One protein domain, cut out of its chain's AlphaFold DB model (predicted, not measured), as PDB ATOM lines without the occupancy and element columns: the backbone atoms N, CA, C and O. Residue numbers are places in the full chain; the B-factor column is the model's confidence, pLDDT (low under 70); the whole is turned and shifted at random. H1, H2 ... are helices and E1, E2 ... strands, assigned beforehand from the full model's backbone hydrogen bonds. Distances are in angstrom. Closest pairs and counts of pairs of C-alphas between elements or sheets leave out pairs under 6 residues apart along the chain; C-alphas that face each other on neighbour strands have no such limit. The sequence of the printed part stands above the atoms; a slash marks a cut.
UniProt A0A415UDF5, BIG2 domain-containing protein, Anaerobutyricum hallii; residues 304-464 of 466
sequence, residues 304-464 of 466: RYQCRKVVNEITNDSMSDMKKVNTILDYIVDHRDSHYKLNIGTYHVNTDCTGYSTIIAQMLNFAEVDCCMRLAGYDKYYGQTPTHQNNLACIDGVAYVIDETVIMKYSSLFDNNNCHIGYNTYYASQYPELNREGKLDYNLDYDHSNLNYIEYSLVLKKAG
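AT A GLANCE: This is residues 304 to 464 of the 466 residues of the protein "BIG2 domain-containing protein" of Anaerobutyricum hallii (UniProt A0A415UDF5). A strongly twisted sheet of four strands, E4 to E7, lies in the middle of the domain, with H2 and H3 packed over one face and H6 over the other. H1 packs on H3, and a small sheet of three strands, E1 E2 E3, lies past the last residues of H2, 331 to 334; H1 and this small sheet are at one end of the domain, and the link of residues 377 to 387 and the stretch around H5 are at the opposite end. The printed part has 161 residues, with six named helices and seven named strands in the order H1 H2 E1 E2 E3 H3 E4 E5 E6 E7 H4 H5 H6, and its class is mixed, helices and strands. Both sheets are antiparallel, in the orders E4 E5 E6 E7 and E1 E2 E3. The whole is compact, with a radius of gyration of the C-alphas of 16.3 A and spans of 47 by 35 by 30 A.

IN THESE COORDINATES: Find C-alpha 304 at (-2.273, 22.721, -23.698); from there H1 runs 15.5 A to residue 314. H2 follows, residues 321 to 334, 20.1 A long. Next come three short strands, E1 at residues 336 to 338, E2 at 341 to 344 and E3 at 347 to 350. Look for C-alpha 353 at (-11.593, 35.600, -30.955), where H3 begins; it runs 19.8 A to residue 366. Then read E4, residues 371 to 376, 15.1 A; E5, residues 388 to 395, 22.0 A; E6, residues 398 to 403, 16.2 A; and E7, residues 406 to 409, 10.0 A. H4 is residues 410 to 413 and H5 residues 425 to 430. H6, residues 454 to 462, runs 12.5 A and ends at C-alpha 462, at (12.832, 37.981, -34.913).

HOW THE PARTS SIT: Begin at the sheet E4 E5 E6 E7, a meander, each strand the antiparallel neighbour of the one before; E1 E2 E3 make another. Between E4 and E5, a hairpin, N 374 and O 390 are 2.8 A apart, within hydrogen-bond range; so are N 393 and O 400 of E5 and E6, at 2.9 A, and N 401 and O 408 of E6 and E7, at 2.8 A. Three layers, helices on both faces of a sheet, are made by H2 and H3 on one face and H6 on the other. H3 runs along the strands over E5 at a height over the sheet of 8.1 A, and the C-alphas of Cys 353 and Gln 389, the closest of H3 and E5, are 5.2 A apart. H2 runs along the strands over E6, at a height of 10.1 A. H6 has a height of 8.3 A, and its closest C-alphas to E5 are Val 459 and Cys 394, 5.7 A apart. H4, on the same face as H6, lies over none of the strands. H2 touches H3 with residues 324 to 329 alone, at a steep tilt of 45 degrees, opposite ways; their closest C-alphas, Val 325 and Leu 364, are 6.7 A apart. H1 touches H3, closest at the C-alphas of Cys 307 and Met 363, 5.5 A, and only grazes the sheet E1 E2 E3. In that sheet, N 337 and O 341 of E1 and E2 are 2.9 A apart, and N 349 and O 342 of E3 and E2 are 2.8 A apart. H5 is apart from H4 and H6. Every O i to N i+4 pair is within hydrogen-bond range in H1, H2, H3, H5 and H6; H4 is too short for one.

THE WHOLE: The two C-alphas farthest apart, Ser 318 and Tyr 382, are 47.6 A apart. The printed part has no cut. The links E4 to E5, H4 to H5 and H5 to H6 are long; the last, residues 431 to 453, has 23 residues. The mean pLDDT of the printed part is 77.0; residues 376 to 387 and 413 to 455 are under 70, and H5 has a mean of 46.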
ATOM      1  N   ARG A 304      -3.714  22.735 -23.373       95.50
ATOM      2  CA  ARG A 304      -2.273  22.721 -23.698       95.50
ATOM      3  C   ARG A 304      -1.799  21.351 -24.190       95.50
ATOM      4  O   ARG A 304      -1.071  21.279 -25.175       95.50
ATOM      5  N   TYR A 305      -2.190  20.278 -23.500       96.56
ATOM      6  CA  TYR A 305      -1.804  18.920 -23.881       96.56
ATOM      7  C   TYR A 305      -2.389  18.532 -25.238       96.56
ATOM      8  O   TYR A 305      -1.663  18.008 -26.074       96.56
ATOM      9  N   GLN A 306      -3.671  18.820 -25.483       97.75
ATOM     10  CA  GLN A 306      -4.308  18.481 -26.756       97.75
ATOM     11  C   GLN A 306      -3.775  19.338 -27.912       97.75
ATOM     12  O   GLN A 306      -3.498  18.784 -28.969       97.75
ATOM     13  N   CYS A 307      -3.516  20.637 -27.700       98.12
ATOM     14  CA  CYS A 307      -2.805  21.490 -28.659       98.12
ATOM     15  C   CYS A 307      -1.449  20.875 -29.039       98.12
ATOM     16  O   CYS A 307      -1.176  20.693 -30.221       98.12
ATOM     17  N   ARG A 308      -0.618  20.492 -28.052       97.75
ATOM     18  CA  ARG A 308       0.675  19.831 -28.310       97.75
ATOM     19  C   ARG A 308       0.493  18.497 -29.043       97.75
ATOM     20  O   ARG A 308       1.216  18.236 -29.996       97.75
ATOM     21  N   LYS A 309      -0.456  17.659 -28.611       97.88
ATOM     22  CA  LYS A 309      -0.727  16.346 -29.214       97.88
ATOM     23  C   LYS A 309      -1.087  16.493 -30.694       97.88
ATOM     24  O   LYS A 309      -0.416  15.903 -31.527       97.88
ATOM     25  N   VAL A 310      -2.085  17.322 -31.003       98.31
ATOM     26  CA  VAL A 310      -2.547  17.576 -32.375       98.31
ATOM     27  C   VAL A 310      -1.415  18.122 -33.241       98.31
ATOM     28  O   VAL A 310      -1.204  17.629 -34.341       98.31
ATOM     29  N   VAL A 311      -0.639  19.092 -32.747       98.62
ATOM     30  CA  VAL A 311       0.488  19.666 -33.501       98.62
ATOM     31  C   VAL A 311       1.554  18.617 -33.831       98.62
ATOM     32  O   VAL A 311       2.025  18.582 -34.966       98.62
ATOM     33  N   ASN A 312       1.869  17.721 -32.892       98.12
ATOM     34  CA  ASN A 312       2.771  16.590 -33.124       98.12
ATOM     35  C   ASN A 312       2.189  15.523 -34.079       98.12
ATOM     36  O   ASN A 312       2.939  14.692 -34.583       98.12
ATOM     37  N   GLU A 313       0.871  15.506 -34.297       98.38
ATOM     38  CA  GLU A 313       0.184  14.583 -35.212       98.38
ATOM     39  C   GLU A 313       0.030  15.161 -36.632       98.38
ATOM     40  O   GLU A 313       0.024  14.395 -37.594       98.38
ATOM     41  N   ILE A 314      -0.067  16.492 -36.783       98.38
ATOM     42  CA  ILE A 314      -0.308  17.159 -38.081       98.38
ATOM     43  C   ILE A 314       0.897  17.931 -38.645       98.38
ATOM     44  O   ILE A 314       0.873  18.310 -39.816       98.38
ATOM     45  N   THR A 315       1.952  18.175 -37.859       98.38
ATOM     46  CA  THR A 315       3.170  18.885 -38.304       98.38
ATOM     47  C   THR A 315       4.442  18.078 -38.036       98.38
ATOM     48  O   THR A 315       4.435  17.119 -37.269       98.38
ATOM     49  N   ASN A 316       5.548  18.448 -38.689       97.44
ATOM     50  CA  ASN A 316       6.882  17.913 -38.410       97.44
ATOM     51  C   ASN A 316       7.978  18.901 -38.849       97.44
ATOM     52  O   ASN A 316       7.704  19.874 -39.555       97.44
ATOM     53  N   ASP A 317       9.222  18.611 -38.471       95.38
ATOM     54  CA  ASP A 317      10.377  19.500 -38.656       95.38
ATOM     55  C   ASP A 317      10.789  19.736 -40.120       95.38
ATOM     56  O   ASP A 317      11.500  20.696 -40.399       95.38
ATOM     57  N   SER A 318      10.335  18.902 -41.067       96.69
ATOM     58  CA  SER A 318      10.597  19.107 -42.504       96.69
ATOM     59  C   SER A 318       9.626  20.088 -43.174       96.69
ATOM     60  O   SER A 318       9.858  20.509 -44.308       96.69
ATOM     61  N   MET A 319       8.537  20.468 -42.497       97.62
ATOM     62  CA  MET A 319       7.609  21.484 -42.992       97.62
ATOM     63  C   MET A 319       8.176  22.894 -42.787       97.62
ATOM     64  O   MET A 319       8.586  23.242 -41.681       97.62
ATOM     65  N   SER A 320       8.099  23.743 -43.818       97.44
ATOM     66  CA  SER A 320       8.326  25.188 -43.671       97.44
ATOM     67  C   SER A 320       7.311  25.822 -42.718       97.44
ATOM     68  O   SER A 320       6.184  25.329 -42.585       97.44
ATOM     69  N   ASP A 321       7.675  26.952 -42.104       97.44
ATOM     70  CA  ASP A 321       6.804  27.696 -41.184       97.44
ATOM     71  C   ASP A 321       5.436  27.968 -41.817       97.44
ATOM     72  O   ASP A 321       4.396  27.685 -41.221       97.44
ATOM     73  N   MET A 322       5.418  28.424 -43.074       97.00
ATOM     74  CA  MET A 322       4.175  28.685 -43.798       97.00
ATOM     75  C   MET A 322       3.319  27.418 -43.970       97.00
ATOM     76  O   MET A 322       2.093  27.496 -43.869       97.00
ATOM     77  N   LYS A 323       3.913  26.235 -44.189       97.94
ATOM     78  CA  LYS A 323       3.133  24.989 -44.300       97.94
ATOM     79  C   LYS A 323       2.587  24.541 -42.941       97.94
ATOM     80  O   LYS A 323       1.415  24.170 -42.876       97.94
ATOM     81  N   LYS A 324       3.382  24.648 -41.868       98.19
ATOM     82  CA  LYS A 324       2.929  24.412 -40.483       98.19
ATOM     83  C   LYS A 324       1.740  25.312 -40.133       98.19
ATOM     84  O   LYS A 324       0.739  24.825 -39.614       98.19
ATOM     85  N   VAL A 325       1.823  26.600 -40.484       98.06
ATOM     86  CA  VAL A 325       0.765  27.595 -40.246       98.06
ATOM     87  C   VAL A 325      -0.528  27.226 -40.959       98.06
ATOM     88  O   VAL A 325      -1.554  27.114 -40.295       98.06
ATOM     89  N   ASN A 326      -0.484  26.987 -42.274       97.50
ATOM     90  CA  ASN A 326      -1.688  26.617 -43.025       97.50
ATOM     91  C   ASN A 326      -2.316  25.341 -42.446       97.50
ATOM     92  O   ASN A 326      -3.482  25.367 -42.085       97.50
ATOM     93  N   THR A 327      -1.539  24.279 -42.212       98.06
ATOM     94  CA  THR A 327      -2.085  23.012 -41.694       98.06
ATOM     95  C   THR A 327      -2.651  23.100 -40.270       98.06
ATOM     96  O   THR A 327      -3.589  22.373 -39.948       98.06
ATOM     97  N   ILE A 328      -2.169  24.020 -39.429       98.31
ATOM     98  CA  ILE A 328      -2.783  24.307 -38.121       98.31
ATOM     99  C   ILE A 328      -4.101  25.085 -38.266       98.31
ATOM    100  O   ILE A 328      -5.051  24.797 -37.536       98.31
ATOM    101  N   LEU A 329      -4.194  26.029 -39.209       97.00
ATOM    102  CA  LEU A 329      -5.450  26.732 -39.498       97.00
ATOM    103  C   LEU A 329      -6.478  25.805 -40.156       97.00
ATOM    104  O   LEU A 329      -7.615  25.783 -39.700       97.00
ATOM    105  N   ASP A 330      -6.072  24.990 -41.136       96.31
ATOM    106  CA  ASP A 330      -6.896  23.957 -41.779       96.31
ATOM    107  C   ASP A 330      -7.535  23.048 -40.710       96.31
ATOM    108  O   ASP A 330      -8.753  22.888 -40.662       96.31
ATOM    109  N   TYR A 331      -6.733  22.547 -39.757       97.19
ATOM    110  CA  TYR A 331      -7.236  21.746 -38.636       97.19
ATOM    111  C   TYR A 331      -8.300  22.490 -37.810       97.19
ATOM    112  O   TYR A 331      -9.361  21.933 -37.524       97.19
ATOM    113  N   ILE A 332      -8.040  23.748 -37.433       95.06
ATOM    114  CA  ILE A 332      -8.966  24.586 -36.648       95.06
ATOM    115  C   ILE A 332     -10.261  24.884 -37.430       95.06
ATOM    116  O   ILE A 332     -11.342  24.952 -36.841       95.06
ATOM    117  N   VAL A 333     -10.159  25.043 -38.750       92.44
ATOM    118  CA  VAL A 333     -11.268  25.271 -39.685       92.44
ATOM    119  C   VAL A 333     -12.154  24.031 -39.821       92.44
ATOM    120  O   VAL A 333     -13.379  24.173 -39.797       92.44
ATOM    121  N   ASP A 334     -11.556  22.842 -39.909       94.38
ATOM    122  CA  ASP A 334     -12.262  21.568 -40.083       94.38
ATOM    123  C   ASP A 334     -12.879  21.036 -38.777       94.38
ATOM    124  O   ASP A 334     -13.918  20.377 -38.804       94.38
ATOM    125  N   HIS A 335     -12.287  21.347 -37.617       94.38
ATOM    126  CA  HIS A 335     -12.721  20.832 -36.308       94.38
ATOM    127  C   HIS A 335     -13.624  21.802 -35.515       94.38
ATOM    128  O   HIS A 335     -13.782  21.658 -34.296       94.38
ATOM    129  N   ARG A 336     -14.236  22.792 -36.181       90.94
ATOM    130  CA  ARG A 336     -15.207  23.721 -35.569       90.94
ATOM    131  C   ARG A 336     -16.657  23.257 -35.757       90.94
ATOM    132  O   ARG A 336     -17.127  23.074 -36.876       90.94
ATOM    133  N   ASP A 337     -17.406  23.164 -34.660       89.38
ATOM    134  CA  ASP A 337     -18.854  22.896 -34.693       89.38
ATOM    135  C   ASP A 337     -19.653  24.157 -35.073       89.38
ATOM    136  O   ASP A 337     -20.774  24.084 -35.576       89.38
ATOM    137  N   SER A 338     -19.111  25.339 -34.760       88.06
ATOM    138  CA  SER A 338     -19.653  26.649 -35.134       88.06
ATOM    139  C   SER A 338     -18.613  27.745 -34.890       88.06
ATOM    140  O   SER A 338     -17.574  27.490 -34.291       88.06
ATOM    141  N   HIS A 339     -18.894  28.993 -35.281       77.44
ATOM    142  CA  HIS A 339     -17.953  30.108 -35.082       77.44
ATOM    143  C   HIS A 339     -17.437  30.241 -33.635       77.44
ATOM    144  O   HIS A 339     -16.278  30.579 -33.454       77.44
ATOM    145  N   TYR A 340     -18.230  29.898 -32.614       84.62
ATOM    146  CA  TYR A 340     -17.815  29.974 -31.201       84.62
ATOM    147  C   TYR A 340     -17.425  28.621 -30.575       84.62
ATOM    148  O   TYR A 340     -17.262  28.537 -29.357       84.62
ATOM    149  N   LYS A 341     -17.334  27.535 -31.357       91.38
ATOM    150  CA  LYS A 341     -17.096  26.179 -30.840       91.38
ATOM    151  C   LYS A 341     -16.130  25.394 -31.714       91.38
ATOM    152  O   LYS A 341     -16.420  25.169 -32.884       91.38
ATOM    153  N   LEU A 342     -15.054  24.897 -31.113       92.75
ATOM    154  CA  LEU A 342     -14.083  24.035 -31.780       92.75
ATOM    155  C   LEU A 342     -13.563  22.925 -30.872       92.75
ATOM    156  O   LEU A 342     -13.596  23.032 -29.646       92.75
ATOM    157  N   ASN A 343     -13.063  21.868 -31.498       94.12
ATOM    158  CA  ASN A 343     -12.585  20.666 -30.840       94.12
ATOM    159  C   ASN A 343     -11.089  20.506 -31.124       94.12
ATOM    160  O   ASN A 343     -10.688  20.359 -32.272       94.12
ATOM    161  N   ILE A 344     -10.255  20.547 -30.080       96.25
ATOM    162  CA  ILE A 344      -8.815  20.286 -30.199       96.25
ATOM    163  C   ILE A 344      -8.553  18.909 -29.597       96.25
ATOM    164  O   ILE A 344      -8.630  18.735 -28.377       96.25
ATOM    165  N   GLY A 345      -8.298  17.916 -30.451       94.00
ATOM    166  CA  GLY A 345      -8.215  16.516 -30.038       94.00
ATOM    167  C   GLY A 345      -9.486  16.084 -29.297       94.00
ATOM    168  O   GLY A 345     -10.582  16.144 -29.846       94.00
ATOM    169  N   THR A 346      -9.356  15.681 -28.030       93.75
ATOM    170  CA  THR A 346     -10.502  15.310 -27.173       93.75
ATOM    171  C   THR A 346     -10.997  16.441 -26.256       93.75
ATOM    172  O   THR A 346     -11.686  16.162 -25.274       93.75
ATOM    173  N   TYR A 347     -10.615  17.702 -26.495       94.56
ATOM    174  CA  TYR A 347     -10.983  18.844 -25.648       94.56
ATOM    175  C   TYR A 347     -11.903  19.826 -26.383       94.56
ATOM    176  O   TYR A 347     -11.512  20.471 -27.356       94.56
ATOM    177  N   HIS A 348     -13.128  19.955 -25.872       94.00
ATOM    178  CA  HIS A 348     -14.160  20.842 -26.404       94.00
ATOM    179  C   HIS A 348     -13.956  22.283 -25.918       94.00
ATOM    180  O   HIS A 348     -13.911  22.544 -24.712       94.00
ATOM    181  N   VAL A 349     -13.895  23.233 -26.849       92.44
ATOM    182  CA  VAL A 349     -13.706  24.662 -26.580       92.44
ATOM    183  C   VAL A 349     -14.968  25.431 -26.972       92.44
ATOM    184  O   VAL A 349     -15.513  25.248 -28.055       92.44
ATOM    185  N   ASN A 350     -15.421  26.327 -26.093       93.31
ATOM    186  CA  ASN A 350     -16.478  27.304 -26.364       93.31
ATOM    187  C   ASN A 350     -15.903  28.697 -26.081       93.31
ATOM    188  O   ASN A 350     -15.608  29.005 -24.922       93.31
ATOM    189  N   THR A 351     -15.637  29.485 -27.122       87.38
ATOM    190  CA  THR A 351     -14.827  30.705 -27.011       87.38
ATOM    191  C   THR A 351     -15.042  31.682 -28.169       87.38
ATOM    192  O   THR A 351     -15.658  31.338 -29.172       87.38
ATOM    193  N   ASP A 352     -14.540  32.905 -28.012       84.56
ATOM    194  CA  ASP A 352     -14.518  33.960 -29.029       84.56
ATOM    195  C   ASP A 352     -13.096  34.162 -29.593       84.56
ATOM    196  O   ASP A 352     -12.185  33.379 -29.303       84.56
ATOM    197  N   CYS A 353     -12.892  35.221 -30.382       82.81
ATOM    198  CA  CYS A 353     -11.593  35.600 -30.955       82.81
ATOM    199  C   CYS A 353     -10.414  35.533 -29.964       82.81
ATOM    200  O   CYS A 353      -9.319  35.128 -30.343       82.81
ATOM    201  N   THR A 354     -10.619  35.833 -28.674       83.88
ATOM    202  CA  THR A 354      -9.549  35.775 -27.666       83.88
ATOM    203  C   THR A 354      -9.050  34.350 -27.424       83.88
ATOM    204  O   THR A 354      -7.848  34.136 -27.247       83.88
ATOM    205  N   GLY A 355      -9.940  33.355 -27.471       88.12
ATOM    206  CA  GLY A 355      -9.588  31.945 -27.320       88.12
ATOM    207  C   GLY A 355      -9.043  31.321 -28.598       88.12
ATOM    208  O   GLY A 355      -8.055  30.597 -28.510       88.12
ATOM    209  N   TYR A 356      -9.602  31.647 -29.770       90.25
ATOM    210  CA  TYR A 356      -8.994  31.257 -31.053       90.25
ATOM    211  C   TYR A 356      -7.567  31.792 -31.154       90.25
ATOM    212  O   TYR A 356      -6.642  31.020 -31.379       90.25
ATOM    213  N   SER A 357      -7.368  33.075 -30.854       89.88
ATOM    214  CA  SER A 357      -6.052  33.712 -30.822       89.88
ATOM    215  C   SER A 357      -5.081  33.049 -29.833       89.88
ATOM    216  O   SER A 357      -3.906  32.850 -30.152       89.88
ATOM    217  N   THR A 358      -5.570  32.635 -28.655       91.56
ATOM    218  CA  THR A 358      -4.785  31.858 -27.674       91.56
ATOM    219  C   THR A 358      -4.379  30.485 -28.233       91.56
ATOM    220  O   THR A 358      -3.235  30.063 -28.070       91.56
ATOM    221  N   ILE A 359      -5.310  29.780 -28.885       95.81
ATOM    222  CA  ILE A 359      -5.101  28.430 -29.434       95.81
ATOM    223  C   ILE A 359      -4.154  28.467 -30.633       95.81
ATOM    224  O   ILE A 359      -3.196  27.700 -30.656       95.81
ATOM    225  N   ILE A 360      -4.361  29.393 -31.574       96.69
ATOM    226  CA  ILE A 360      -3.493  29.611 -32.737       96.69
ATOM    227  C   ILE A 360      -2.065  29.916 -32.273       96.69
ATOM    228  O   ILE A 360      -1.133  29.255 -32.724       96.69
ATOM    229  N   ALA A 361      -1.873  30.837 -31.318       95.88
ATOM    230  CA  ALA A 361      -0.543  31.113 -30.769       95.88
ATOM    231  C   ALA A 361       0.094  29.860 -30.144       95.88
ATOM    232  O   ALA A 361       1.224  29.514 -30.477       95.88
ATOM    233  N   GLN A 362      -0.636  29.150 -29.278       96.31
ATOM    234  CA  GLN A 362      -0.115  27.965 -28.591       96.31
ATOM    235  C   GLN A 362       0.211  26.804 -29.543       96.31
ATOM    236  O   GLN A 362       1.233  26.144 -29.365       96.31
ATOM    237  N   MET A 363      -0.616  26.556 -30.561       98.50
ATOM    238  CA  MET A 363      -0.356  25.509 -31.551       98.50
ATOM    239  C   MET A 363       0.834  25.866 -32.450       98.50
ATOM    240  O   MET A 363       1.700  25.022 -32.670       98.50
ATOM    241  N   LEU A 364       0.940  27.120 -32.901       98.31
ATOM    242  CA  LEU A 364       2.075  27.576 -33.708       98.31
ATOM    243  C   LEU A 364       3.400  27.512 -32.934       98.31
ATOM    244  O   LEU A 364       4.364  26.947 -33.447       98.31
ATOM    245  N   ASN A 365       3.433  27.958 -31.672       97.62
ATOM    246  CA  ASN A 365       4.638  27.856 -30.839       97.62
ATOM    247  C   ASN A 365       5.047  26.397 -30.559       97.62
ATOM    248  O   ASN A 365       6.237  26.121 -30.398       97.62
ATOM    249  N   PHE A 366       4.104  25.445 -30.536       98.19
ATOM    250  CA  PHE A 366       4.428  24.013 -30.472       98.19
ATOM    251  C   PHE A 366       4.951  23.434 -31.789       98.19
ATOM    252  O   PHE A 366       5.728  22.486 -31.734       98.19
ATOM    253  N   ALA A 367       4.603  24.021 -32.937       98.06
ATOM    254  CA  ALA A 367       5.210  23.710 -34.235       98.06
ATOM    255  C   ALA A 367       6.553  24.446 -34.451       98.06
ATOM    256  O   ALA A 367       7.123  24.410 -35.542       98.06
ATOM    257  N   GLU A 368       7.047  25.127 -33.413       96.19
ATOM    258  CA  GLU A 368       8.230  25.995 -33.393       96.19
ATOM    259  C   GLU A 368       8.114  27.272 -34.256       96.19
ATOM    260  O   GLU A 368       9.108  27.960 -34.466       96.19
ATOM    261  N   VAL A 369       6.899  27.643 -34.684       97.25
ATOM    262  CA  VAL A 369       6.613  28.911 -35.376       97.25
ATOM    263  C   VAL A 369       6.275  29.987 -34.339       97.25
ATOM    264  O   VAL A 369       5.217  29.951 -33.710       97.25
ATOM    265  N   ASP A 370       7.171  30.956 -34.154       95.38
ATOM    266  CA  ASP A 370       7.041  32.020 -33.150       95.38
ATOM    267  C   ASP A 370       5.777  32.874 -33.348       95.38
ATOM    268  O   ASP A 370       5.739  33.749 -34.213       95.38
ATOM    269  N   CYS A 371       4.762  32.679 -32.500       94.62
ATOM    270  CA  CYS A 371       3.476  33.375 -32.592       94.62
ATOM    271  C   CYS A 371       2.983  33.943 -31.251       94.62
ATOM    272  O   CYS A 371       3.087  33.302 -30.206       94.62
ATOM    273  N   CYS A 372       2.391  35.136 -31.282       90.31
ATOM    274  CA  CYS A 372       1.735  35.757 -30.135       90.31
ATOM    275  C   CYS A 372       0.290  36.183 -30.447       90.31
ATOM    276  O   CYS A 372      -0.106  36.349 -31.604       90.31
ATOM    277  N   MET A 373      -0.519  36.366 -29.401       87.06
ATOM    278  CA  MET A 373      -1.866  36.943 -29.503       87.06
ATOM    279  C   MET A 373      -1.781  38.428 -29.866       87.06
ATOM    280  O   MET A 373      -0.978  39.132 -29.266       87.06
ATOM    281  N   ARG A 374      -2.612  38.923 -30.794       81.62
ATOM    282  CA  ARG A 374      -2.665  40.331 -31.223       81.62
ATOM    283  C   ARG A 374      -4.019  40.984 -30.986       81.62
ATOM    284  O   ARG A 374      -5.012  40.619 -31.603       81.62
ATOM    285  N   LEU A 375      -4.045  42.026 -30.154       73.69
ATOM    286  CA  LEU A 375      -5.231  42.867 -29.972       73.69
ATOM    287  C   LEU A 375      -5.440  43.773 -31.198       73.69
ATOM    288  O   LEU A 375      -4.605  44.623 -31.507       73.69
ATOM    289  N   ALA A 376      -6.572  43.619 -31.882       67.38
ATOM    290  CA  ALA A 376      -6.906  44.339 -33.106       67.38
ATOM    291  C   ALA A 376      -8.071  45.327 -32.892       67.38
ATOM    292  O   ALA A 376      -9.072  45.018 -32.249       67.38
ATOM    293  N   GLY A 377      -7.955  46.527 -33.473       56.09
ATOM    294  CA  GLY A 377      -9.055  47.500 -33.540       56.09
ATOM    295  C   GLY A 377      -9.381  48.217 -32.223       56.09
ATOM    296  O   GLY A 377     -10.493  48.102 -31.717       56.09
ATOM    297  N   TYR A 378      -8.441  49.000 -31.676       49.31
ATOM    298  CA  TYR A 378      -8.688  49.827 -30.486       49.31
ATOM    299  C   TYR A 378      -8.617  51.337 -30.778       49.31
ATOM    300  O   TYR A 378      -7.557  51.948 -30.621       49.31
ATOM    301  N   ASP A 379      -9.749  51.980 -31.112       42.84
ATOM    302  CA  ASP A 379      -9.846  53.434 -30.915       42.84
ATOM    303  C   ASP A 379     -10.179  53.776 -29.455       42.84
ATOM    304  O   ASP A 379     -11.191  53.383 -28.872       42.84
ATOM    305  N   LYS A 380      -9.304  54.596 -28.879       37.44
ATOM    306  CA  LYS A 380      -9.322  55.021 -27.481       37.44
ATOM    307  C   LYS A 380     -10.258  56.203 -27.205       37.44
ATOM    308  O   LYS A 380     -10.424  56.563 -26.037       37.44
ATOM    309  N   TYR A 381     -10.808  56.846 -28.240       41.97
ATOM    310  CA  TYR A 381     -11.527  58.116 -28.115       41.97
ATOM    311  C   TYR A 381     -13.053  58.010 -28.262       41.97
ATOM    312  O   TYR A 381     -13.753  58.714 -27.532       41.97
ATOM    313  N   TYR A 382     -13.565  57.130 -29.125       39.81
ATOM    314  CA  TYR A 382     -14.990  57.057 -29.483       39.81
ATOM    315  C   TYR A 382     -15.661  55.719 -29.137       39.81
ATOM    316  O   TYR A 382     -16.872  55.692 -28.920       39.81
ATOM    317  N   GLY A 383     -14.896  54.635 -28.954       41.56
ATOM    318  CA  GLY A 383     -15.367  53.431 -28.253       41.56
ATOM    319  C   GLY A 383     -16.464  52.623 -28.959       41.56
ATOM    320  O   GLY A 383     -17.280  52.002 -28.275       41.56
ATOM    321  N   GLN A 384     -16.490  52.633 -30.296       42.91
ATOM    322  CA  GLN A 384     -17.387  51.822 -31.135       42.91
ATOM    323  C   GLN A 384     -16.647  51.111 -32.283       42.91
ATOM    324  O   GLN A 384     -17.090  51.102 -33.426       42.91
ATOM    325  N   THR A 385     -15.524  50.468 -31.972       46.62
ATOM    326  CA  THR A 385     -14.980  49.369 -32.786       46.62
ATOM    327  C   THR A 385     -15.117  48.071 -31.985       46.62
ATOM    328  O   THR A 385     -14.876  48.097 -30.773       46.62
ATOM    329  N   PRO A 386     -15.515  46.938 -32.596       50.84
ATOM    330  CA  PRO A 386     -15.382  45.639 -31.949       50.84
ATOM    331  C   PRO A 386     -13.897  45.378 -31.696       50.84
ATOM    332  O   PRO A 386     -13.102  45.382 -32.635       50.84
ATOM    333  N   THR A 387     -13.520  45.168 -30.437       62.12
ATOM    334  CA  THR A 387     -12.168  44.724 -30.094       62.12
ATOM    335  C   THR A 387     -12.024  43.273 -30.530       62.12
ATOM    336  O   THR A 387     -12.524  42.382 -29.843       62.12
ATOM    337  N   HIS A 388     -11.386  43.055 -31.675       75.88
ATOM    338  CA  HIS A 388     -11.034  41.725 -32.165       75.88
ATOM    339  C   HIS A 388      -9.691  41.300 -31.566       75.88
ATOM    340  O   HIS A 388      -8.892  42.141 -31.144       75.88
ATOM    341  N   GLN A 389      -9.416  40.003 -31.542       78.25
ATOM    342  CA  GLN A 389      -8.101  39.489 -31.194       78.25
ATOM    343  C   GLN A 389      -7.691  38.458 -32.239       78.25
ATOM    344  O   GLN A 389      -8.315  37.410 -32.343       78.25
ATOM    345  N   ASN A 390      -6.650  38.786 -32.997       85.56
ATOM    346  CA  ASN A 390      -6.026  37.905 -33.974       85.56
ATOM    347  C   ASN A 390      -4.614  37.538 -33.503       85.56
ATOM    348  O   ASN A 390      -4.386  37.448 -32.295       85.56
ATOM    349  N   ASN A 391      -3.656  37.300 -34.390       90.31
ATOM    350  CA  ASN A 391      -2.299  36.894 -34.024       90.31
ATOM    351  C   ASN A 391      -1.231  37.647 -34.814       90.31
ATOM    352  O   ASN A 391      -1.500  38.238 -35.860       90.31
ATOM    353  N   LEU A 392       0.001  37.596 -34.308       91.38
ATOM    354  CA  LEU A 392       1.200  38.005 -35.028       91.38
ATOM    355  C   LEU A 392       2.235  36.877 -34.941       91.38
ATOM    356  O   LEU A 392       2.638  36.500 -33.841       91.38
ATOM    357  N   ALA A 393       2.657  36.356 -36.090       95.06
ATOM    358  CA  ALA A 393       3.635  35.279 -36.208       95.06
ATOM    359  C   ALA A 393       4.878  35.729 -36.988       95.06
ATOM    360  O   ALA A 393       4.778  36.554 -37.900       95.06
ATOM    361  N   CYS A 394       6.039  35.171 -36.651       95.50
ATOM    362  CA  CYS A 394       7.224  35.188 -37.502       95.50
ATOM    363  C   CYS A 394       7.213  33.909 -38.345       95.50
ATOM    364  O   CYS A 394       7.147  32.817 -37.790       95.50
ATOM    365  N   ILE A 395       7.242  34.056 -39.668       95.94
ATOM    366  CA  ILE A 395       7.227  32.964 -40.646       95.94
ATOM    367  C   ILE A 395       8.387  33.224 -41.601       95.94
ATOM    368  O   ILE A 395       8.399  34.273 -42.252       95.94
ATOM    369  N   ASP A 396       9.370  32.323 -41.655       91.06
ATOM    370  CA  ASP A 396      10.541  32.436 -42.540       91.06
ATOM    371  C   ASP A 396      11.262  33.810 -42.418       91.06
ATOM    372  O   ASP A 396      11.709  34.411 -43.397       91.06
ATOM    373  N   GLY A 397      11.329  34.358 -41.195       90.56
ATOM    374  CA  GLY A 397      11.935  35.668 -40.900       90.56
ATOM    375  C   GLY A 397      11.072  36.894 -41.240       90.56
ATOM    376  O   GLY A 397      11.560  38.023 -41.187       90.56
ATOM    377  N   VAL A 398       9.792  36.716 -41.581       93.31
ATOM    378  CA  VAL A 398       8.855  37.798 -41.925       93.31
ATOM    379  C   VAL A 398       7.657  37.798 -40.973       93.31
ATOM    380  O   VAL A 398       7.105  36.756 -40.640       93.31
ATOM    381  N   ALA A 399       7.219  38.985 -40.540       91.94
ATOM    382  CA  ALA A 399       6.047  39.128 -39.679       91.94
ATOM    383  C   ALA A 399       4.738  39.022 -40.484       91.94
ATOM    384  O   ALA A 399       4.540  39.759 -41.456       91.94
ATOM    385  N   TYR A 400       3.820  38.167 -40.034       92.62
ATOM    386  CA  TYR A 400       2.476  37.976 -40.582       92.62
ATOM    387  C   TYR A 400       1.407  38.151 -39.500       92.62
ATOM    388  O   TYR A 400       1.581  37.710 -38.367       92.62
ATOM    389  N   VAL A 401       0.281  38.761 -39.866       90.19
ATOM    390  CA  VAL A 401      -0.975  38.671 -39.119       90.19
ATOM    391  C   VAL A 401      -1.672  37.373 -39.494       90.19
ATOM    392  O   VAL A 401      -1.815  37.078 -40.683       90.19
ATOM    393  N   ILE A 402      -2.102  36.637 -38.471       91.19
ATOM    394  CA  ILE A 402      -2.803  35.357 -38.589       91.19
ATOM    395  C   ILE A 402      -4.175  35.475 -37.900       91.19
ATOM    396  O   ILE A 402      -4.275  36.100 -36.848       91.19
ATOM    397  N   ASP A 403      -5.212  34.902 -38.503       87.81
ATOM    398  CA  ASP A 403      -6.607  34.779 -38.030       87.81
ATOM    399  C   ASP A 403      -7.154  33.439 -38.576       87.81
ATOM    400  O   ASP A 403      -6.488  32.824 -39.412       87.81
ATOM    401  N   GLU A 404      -8.347  32.965 -38.182       80.00
ATOM    402  CA  GLU A 404      -8.805  31.599 -38.535       80.00
ATOM    403  C   GLU A 404      -8.874  31.320 -40.050       80.00
ATOM    404  O   GLU A 404      -8.817  30.167 -40.471       80.00
ATOM    405  N   THR A 405      -9.020  32.362 -40.871       76.88
ATOM    406  CA  THR A 405      -9.076  32.281 -42.342       76.88
ATOM    407  C   THR A 405      -8.189  33.321 -43.039       76.88
ATOM    408  O   THR A 405      -8.362  33.579 -44.232       76.88
ATOM    409  N   VAL A 406      -7.249  33.952 -42.321       80.44
ATOM    410  CA  VAL A 406      -6.430  35.053 -42.857       80.44
ATOM    411  C   VAL A 406      -4.955  34.849 -42.533       80.44
ATOM    412  O   VAL A 406      -4.566  34.749 -41.374       80.44
ATOM    413  N   ILE A 407      -4.124  34.882 -43.576       90.44
ATOM    414  CA  ILE A 407      -2.667  35.005 -43.489       90.44
ATOM    415  C   ILE A 407      -2.274  36.237 -44.308       90.44
ATOM    416  O   ILE A 407      -2.413  36.251 -45.530       90.44
ATOM    417  N   MET A 408      -1.787  37.291 -43.652       88.19
ATOM    418  CA  MET A 408      -1.434  38.560 -44.303       88.19
ATOM    419  C   MET A 408      -0.077  39.055 -43.803       88.19
ATOM    420  O   MET A 408       0.166  39.057 -42.601       88.19
ATOM    421  N   LYS A 409       0.819  39.519 -44.686       89.19
ATOM    422  CA  LYS A 409       2.081  40.146 -44.247       89.19
ATOM    423  C   LYS A 409       1.765  41.348 -43.356       89.19
ATOM    424  O   LYS A 409       0.975  42.200 -43.749       89.19
ATOM    425  N   TYR A 410       2.409  41.467 -42.196       84.81
ATOM    426  CA  TYR A 410       2.150  42.566 -41.256       84.81
ATOM    427  C   TYR A 410       2.396  43.938 -41.897       84.81
ATOM    428  O   TYR A 410       1.645  44.875 -41.658       84.81
ATOM    429  N   SER A 411       3.376  44.038 -42.803       80.00
ATOM    430  CA  SER A 411       3.629  45.250 -43.592       80.00
ATOM    431  C   SER A 411       2.471  45.662 -44.510       80.00
ATOM    432  O   SER A 411       2.387  46.829 -44.856       80.00
ATOM    433  N   SER A 412       1.577  44.746 -44.896       77.75
ATOM    434  CA  SER A 412       0.390  45.056 -45.710       77.75
ATOM    435  C   SER A 412      -0.747  45.697 -44.905       77.75
ATOM    436  O   SER A 412      -1.703  46.184 -45.500       77.75
ATOM    437  N   LEU A 413      -0.633  45.757 -43.572       69.88
ATOM    438  CA  LEU A 413      -1.470  46.618 -42.731       69.88
ATOM    439  C   LEU A 413      -1.007  48.083 -42.732       69.88
ATOM    440  O   LEU A 413      -1.523  48.866 -41.935       69.88
ATOM    441  N   PHE A 414      -0.043  48.466 -43.573       65.94
ATOM    442  CA  PHE A 414       0.489  49.822 -43.634       65.94
ATOM    443  C   PHE A 414       0.619  50.325 -45.074       65.94
ATOM    444  O   PHE A 414       0.845  49.543 -45.996       65.94
ATOM    445  N   ASP A 415       0.477  51.638 -45.258       56.75
ATOM    446  CA  ASP A 415       0.781  52.304 -46.525       56.75
ATOM    447  C   ASP A 415       2.294  52.571 -46.684       56.75
ATOM    448  O   ASP A 415       3.105  52.296 -45.794       56.75
ATOM    449  N   ASN A 416       2.679  53.177 -47.810       55.44
ATOM    450  CA  ASN A 416       4.070  53.552 -48.099       55.44
ATOM    451  C   ASN A 416       4.664  54.583 -47.109       55.44
ATOM    452  O   ASN A 416       5.871  54.811 -47.126       55.44
ATOM    453  N   ASN A 417       3.843  55.192 -46.246       47.47
ATOM    454  CA  ASN A 417       4.235  56.151 -45.212       47.47
ATOM    455  C   ASN A 417       4.222  55.529 -43.793       47.47
ATOM    456  O   ASN A 417       4.420  56.240 -42.806       47.47
ATOM    457  N   ASN A 418       4.007  54.210 -43.672       49.91
ATOM    458  CA  ASN A 418       3.785  53.464 -42.424       49.91
ATOM    459  C   ASN A 418       2.510  53.859 -41.632       49.91
ATOM    460  O   ASN A 418       2.447  53.687 -40.413       49.91
ATOM    461  N   CYS A 419       1.471  54.361 -42.304       43.84
ATOM    462  CA  CYS A 419       0.148  54.615 -41.724       43.84
ATOM    463  C   CYS A 419      -0.669  53.322 -41.665       43.84
ATOM    464  O   CYS A 419      -0.772  52.635 -42.679       43.84
ATOM    465  N   HIS A 420      -1.295  52.996 -40.529       56.94
ATOM    466  CA  HIS A 420      -2.075  51.760 -40.415       56.94
ATOM    467  C   HIS A 420      -3.345  51.754 -41.298       56.94
ATOM    468  O   HIS A 420      -4.350  52.386 -40.971       56.94
ATOM    469  N   ILE A 421      -3.321  50.955 -42.369       50.72
ATOM    470  CA  ILE A 421      -4.489  50.577 -43.171       50.72
ATOM    471  C   ILE A 421      -5.328  49.588 -42.347       50.72
ATOM    472  O   ILE A 421      -4.907  48.462 -42.070       50.72
ATOM    473  N   GLY A 422      -6.513  50.022 -41.919       50.66
ATOM    474  CA  GLY A 422      -7.367  49.254 -41.013       50.66
ATOM    475  C   GLY A 422      -7.894  47.943 -41.613       50.66
ATOM    476  O   GLY A 422      -8.383  47.908 -42.737       50.66
ATOM    477  N   TYR A 423      -7.896  46.880 -40.801       43.41
ATOM    478  CA  TYR A 423      -8.311  45.501 -41.136       43.41
ATOM    479  C   TYR A 423      -9.789  45.325 -41.562       43.41
ATOM    480  O   TYR A 423     -10.253  44.209 -41.767       43.41
ATOM    481  N   ASN A 424     -10.576  46.402 -41.633       45.88
ATOM    482  CA  ASN A 424     -12.016  46.332 -41.851       45.88
ATOM    483  C   ASN A 424     -12.493  47.506 -42.722       45.88
ATOM    484  O   ASN A 424     -12.720  48.615 -42.235       45.88
ATOM    485  N   THR A 425     -12.654  47.245 -44.021       45.28
ATOM    486  CA  THR A 425     -13.100  48.226 -45.026       45.28
ATOM    487  C   THR A 425     -14.511  48.749 -44.755       45.28
ATOM    488  O   THR A 425     -14.781  49.925 -44.993       45.28
ATOM    489  N   TYR A 426     -15.392  47.919 -44.188       42.72
ATOM    490  CA  TYR A 426     -16.721  48.338 -43.743       42.72
ATOM    491  C   TYR A 426     -16.622  49.442 -42.677       42.72
ATOM    492  O   TYR A 426     -17.131  50.536 -42.908       42.72
ATOM    493  N   TYR A 427     -15.892  49.243 -41.574       45.22
ATOM    494  CA  TYR A 427     -15.715  50.291 -40.559       45.22
ATOM    495  C   TYR A 427     -14.896  51.487 -41.056       45.22
ATOM    496  O   TYR A 427     -15.210  52.611 -40.670       45.22
ATOM    497  N   ALA A 428     -13.925  51.291 -41.953       47.84
ATOM    498  CA  ALA A 428     -13.230  52.402 -42.608       47.84
ATOM    499  C   ALA A 428     -14.189  53.277 -43.445       47.84
ATOM    500  O   ALA A 428     -14.044  54.496 -43.454       47.84
ATOM    501  N   SER A 429     -15.207  52.681 -44.085       50.50
ATOM    502  CA  SER A 429     -16.264  53.423 -44.797       50.50
ATOM    503  C   SER A 429     -17.228  54.174 -43.868       50.50
ATOM    504  O   SER A 429     -17.758  55.211 -44.253       50.50
ATOM    505  N   GLN A 430     -17.466  53.656 -42.655       45.12
ATOM    506  CA  GLN A 430     -18.407  54.244 -41.692       45.12
ATOM    507  C   GLN A 430     -17.768  55.338 -40.823       45.12
ATOM    508  O   GLN A 430     -18.480  56.210 -40.331       45.12
ATOM    509  N   TYR A 431     -16.444  55.288 -40.639       49.88
ATOM    510  CA  TYR A 431     -15.677  56.188 -39.772       49.88
ATOM    511  C   TYR A 431     -14.367  56.656 -40.446       49.88
ATOM    512  O   TYR A 431     -13.274  56.378 -39.934       49.88
ATOM    513  N   PRO A 432     -14.424  57.339 -41.607       51.81
ATOM    514  CA  PRO A 432     -13.228  57.772 -42.336       51.81
ATOM    515  C   PRO A 432     -12.324  58.705 -41.512       51.81
ATOM    516  O   PRO A 432     -11.113  58.714 -41.701       51.81
ATOM    517  N   GLU A 433     -12.860  59.435 -40.531       45.44
ATOM    518  CA  GLU A 433     -12.100  60.280 -39.598       45.44
ATOM    519  C   GLU A 433     -11.263  59.500 -38.559       45.44
ATOM    520  O   GLU A 433     -10.434  60.086 -37.850       45.44
ATOM    521  N   LEU A 434     -11.458  58.179 -38.462       44.06
ATOM    522  CA  LEU A 434     -10.580  57.277 -37.715       44.06
ATOM    523  C   LEU A 434      -9.404  56.765 -38.559       44.06
ATOM    524  O   LEU A 434      -8.439  56.263 -37.976       44.06
ATOM    525  N   ASN A 435      -9.432  56.938 -39.888       47.09
ATOM    526  CA  ASN A 435      -8.315  56.623 -40.781       47.09
ATOM    527  C   ASN A 435      -7.198  57.669 -40.625       47.09
ATOM    528  O   ASN A 435      -7.073  58.621 -41.394       47.09
ATOM    529  N   ARG A 436      -6.421  57.541 -39.546       45.78
ATOM    530  CA  ARG A 436      -5.362  58.487 -39.187       45.78
ATOM    531  C   ARG A 436      -4.057  58.130 -39.884       45.78
ATOM    532  O   ARG A 436      -3.257  57.357 -39.354       45.78
ATOM    533  N   GLU A 437      -3.832  58.786 -41.015       40.94
ATOM    534  CA  GLU A 437      -2.506  58.962 -41.605       40.94
ATOM    535  C   GLU A 437      -1.462  59.312 -40.520       40.94
ATOM    536  O   GLU A 437      -1.723  60.075 -39.582       40.94
ATOM    537  N   GLY A 438      -0.274  58.719 -40.626       42.38
ATOM    538  CA  GLY A 438       0.874  58.982 -39.760       42.38
ATOM    539  C   GLY A 438       0.868  58.277 -38.399       42.38
ATOM    540  O   GLY A 438       1.496  58.789 -37.469       42.38
ATOM    541  N   LYS A 439       0.173  57.138 -38.232       45.81
ATOM    542  CA  LYS A 439       0.223  56.352 -36.981       45.81
ATOM    543  C   LYS A 439       0.558  54.871 -37.169       45.81
ATOM    544  O   LYS A 439      -0.146  54.141 -37.864       45.81
ATOM    545  N   LEU A 440       1.600  54.466 -36.438       49.06
ATOM    546  CA  LEU A 440       1.980  53.087 -36.124       49.06
ATOM    547  C   LEU A 440       0.823  52.330 -35.448       49.06
ATOM    548  O   LEU A 440      -0.070  52.938 -34.851       49.06
ATOM    549  N   ASP A 441       0.881  50.995 -35.494       54.47
ATOM    550  CA  ASP A 441      -0.036  50.106 -34.771       54.47
ATOM    551  C   ASP A 441      -0.124  50.518 -33.292       54.47
ATOM    552  O   ASP A 441       0.893  50.665 -32.610       54.47
ATOM    553  N   TYR A 442      -1.346  50.725 -32.788       50.44
ATOM    554  CA  TYR A 442      -1.569  51.315 -31.465       50.44
ATOM    555  C   TYR A 442      -0.976  50.481 -30.314       50.44
ATOM    556  O   TYR A 442      -0.698  51.011 -29.237       50.44
ATOM    557  N   ASN A 443      -0.724  49.193 -30.560       51.66
ATOM    558  CA  ASN A 443      -0.046  48.287 -29.637       51.66
ATOM    559  C   ASN A 443       1.440  48.651 -29.389       51.66
ATOM    560  O   ASN A 443       2.025  48.188 -28.410       51.66
ATOM    561  N   LEU A 444       2.045  49.497 -30.235       52.62
ATOM    562  CA  LEU A 444       3.442  49.946 -30.132       52.62
ATOM    563  C   LEU A 444       3.606  51.292 -29.386       52.62
ATOM    564  O   LEU A 444       4.687  51.581 -28.887       52.62
ATOM    565  N   ASP A 445       2.550  52.108 -29.260       42.69
ATOM    566  CA  ASP A 445       2.589  53.489 -28.721       42.69
ATOM    567  C   ASP A 445       2.170  53.574 -27.231       42.69
ATOM    568  O   ASP A 445       1.426  54.463 -26.796       42.69
ATOM    569  N   TYR A 446       2.585  52.601 -26.411       40.09
ATOM    570  CA  TYR A 446       2.249  52.565 -24.982       40.09
ATOM    571  C   TYR A 446       3.432  52.129 -24.117       40.09
ATOM    572  O   TYR A 446       4.052  51.116 -24.393       40.09
ATOM    573  N   ASP A 447       3.684  52.858 -23.021       41.53
ATOM    574  CA  ASP A 447       4.694  52.555 -21.991       41.53
ATOM    575  C   ASP A 447       4.664  51.066 -21.578       41.53
ATOM    576  O   ASP A 447       3.836  50.640 -20.764       41.53
ATOM    577  N   HIS A 448       5.570  50.274 -22.167       47.28
ATOM    578  CA  HIS A 448       5.559  48.806 -22.113       47.28
ATOM    579  C   HIS A 448       5.842  48.235 -20.711       47.28
ATOM    580  O   HIS A 448       5.739  47.033 -20.493       47.28
ATOM    581  N   SER A 449       6.158  49.079 -19.725       41.03
ATOM    582  CA  SER A 449       6.551  48.673 -18.368       41.03
ATOM    583  C   SER A 449       5.444  48.024 -17.513       41.03
ATOM    584  O   SER A 449       5.690  47.705 -16.349       41.03
ATOM    585  N   ASN A 450       4.211  47.887 -18.022       38.94
ATOM    586  CA  ASN A 450       3.029  47.554 -17.210       38.94
ATOM    587  C   ASN A 450       1.987  46.598 -17.849       38.94
ATOM    588  O   ASN A 450       0.965  46.357 -17.203       38.94
ATOM    589  N   LEU A 451       2.175  46.077 -19.073       41.75
ATOM    590  CA  LEU A 451       1.184  45.232 -19.777       41.75
ATOM    591  C   LEU A 451       1.841  44.169 -20.696       41.75
ATOM    592  O   LEU A 451       3.026  44.270 -20.999       41.75
ATOM    593  N   ASN A 452       1.050  43.189 -21.158       47.81
ATOM    594  CA  ASN A 452       1.417  42.034 -22.005       47.81
ATOM    595  C   ASN A 452       1.860  42.412 -23.444       47.81
ATOM    596  O   ASN A 452       1.157  42.131 -24.409       47.81
ATOM    597  N   TYR A 453       2.973  43.132 -23.597       52.34
ATOM    598  CA  TYR A 453       3.468  43.580 -24.913       52.34
ATOM    599  C   TYR A 453       4.898  43.106 -25.221       52.34
ATOM    600  O   TYR A 453       5.439  43.447 -26.268       52.34
ATOM    601  N   ILE A 454       5.493  42.286 -24.345       58.25
ATOM    602  CA  ILE A 454       6.814  41.668 -24.565       58.25
ATOM    603  C   ILE A 454       6.760  40.715 -25.770       58.25
ATOM    604  O   ILE A 454       7.704  40.663 -26.557       58.25
ATOM    605  N   GLU A 455       5.638  40.006 -25.938       69.75
ATOM    606  CA  GLU A 455       5.452  38.986 -26.974       69.75
ATOM    607  C   GLU A 455       5.583  39.559 -28.407       69.75
ATOM    608  O   GLU A 455       6.405  39.079 -29.189       69.75
ATOM    609  N   TYR A 456       4.893  40.662 -28.748       77.56
ATOM    610  CA  TYR A 456       5.059  41.312 -30.066       77.56
ATOM    611  C   TYR A 456       6.487  41.782 -30.314       77.56
ATOM    612  O   TYR A 456       6.992  41.675 -31.430       77.56
ATOM    613  N   SER A 457       7.123  42.349 -29.283       78.38
ATOM    614  CA  SER A 457       8.473  42.892 -29.394       78.38
ATOM    615  C   SER A 457       9.476  41.799 -29.754       78.38
ATOM    616  O   SER A 457      10.404  42.050 -30.519       78.38
ATOM    617  N   LEU A 458       9.262  40.578 -29.256       83.44
ATOM    618  CA  LEU A 458      10.046  39.404 -29.616       83.44
ATOM    619  C   LEU A 458       9.791  38.967 -31.067       83.44
ATOM    620  O   LEU A 458      10.751  38.819 -31.822       83.44
ATOM    621  N   VAL A 459       8.525  38.814 -31.473       89.19
ATOM    622  CA  VAL A 459       8.144  38.392 -32.838       89.19
ATOM    623  C   VAL A 459       8.647  39.378 -33.896       89.19
ATOM    624  O   VAL A 459       9.293  38.979 -34.864       89.19
ATOM    625  N   LEU A 460       8.418  40.678 -33.698       85.75
ATOM    626  CA  LEU A 460       8.855  41.719 -34.630       85.75
ATOM    627  C   LEU A 460      10.382  41.827 -34.699       85.75
ATOM    628  O   LEU A 460      10.918  41.996 -35.791       85.75
ATOM    629  N   LYS A 461      11.094  41.661 -33.576       85.62
ATOM    630  CA  LYS A 461      12.563  41.605 -33.577       85.62
ATOM    631  C   LYS A 461      13.089  40.383 -34.339       85.62
ATOM    632  O   LYS A 461      14.020  40.524 -35.126       85.62
ATOM    633  N   LYS A 462      12.490  39.199 -34.146       87.75
ATOM    634  CA  LYS A 462      12.832  37.981 -34.913       87.75
ATOM    635  C   LYS A 462      12.583  38.165 -36.417       87.75
ATOM    636  O   LYS A 462      13.365  37.669 -37.217       87.75
ATOM    637  N   ALA A 463      11.570  38.950 -36.785       87.94
ATOM    638  CA  ALA A 463      11.263  39.332 -38.164       87.94
ATOM    639  C   ALA A 463      12.028  40.573 -38.694       87.94
ATOM    640  O   ALA A 463      11.655  41.129 -39.732       87.94
ATOM    641  N   GLY A 464      13.045  41.071 -37.974       83.56
ATOM    642  CA  GLY A 464      13.861  42.219 -38.396       83.56
ATOM    643  C   GLY A 464      13.113  43.559 -38.480       83.56
ATOM    644  O   GLY A 464      13.434  44.387 -39.332       83.56
TER     645      GLY A 464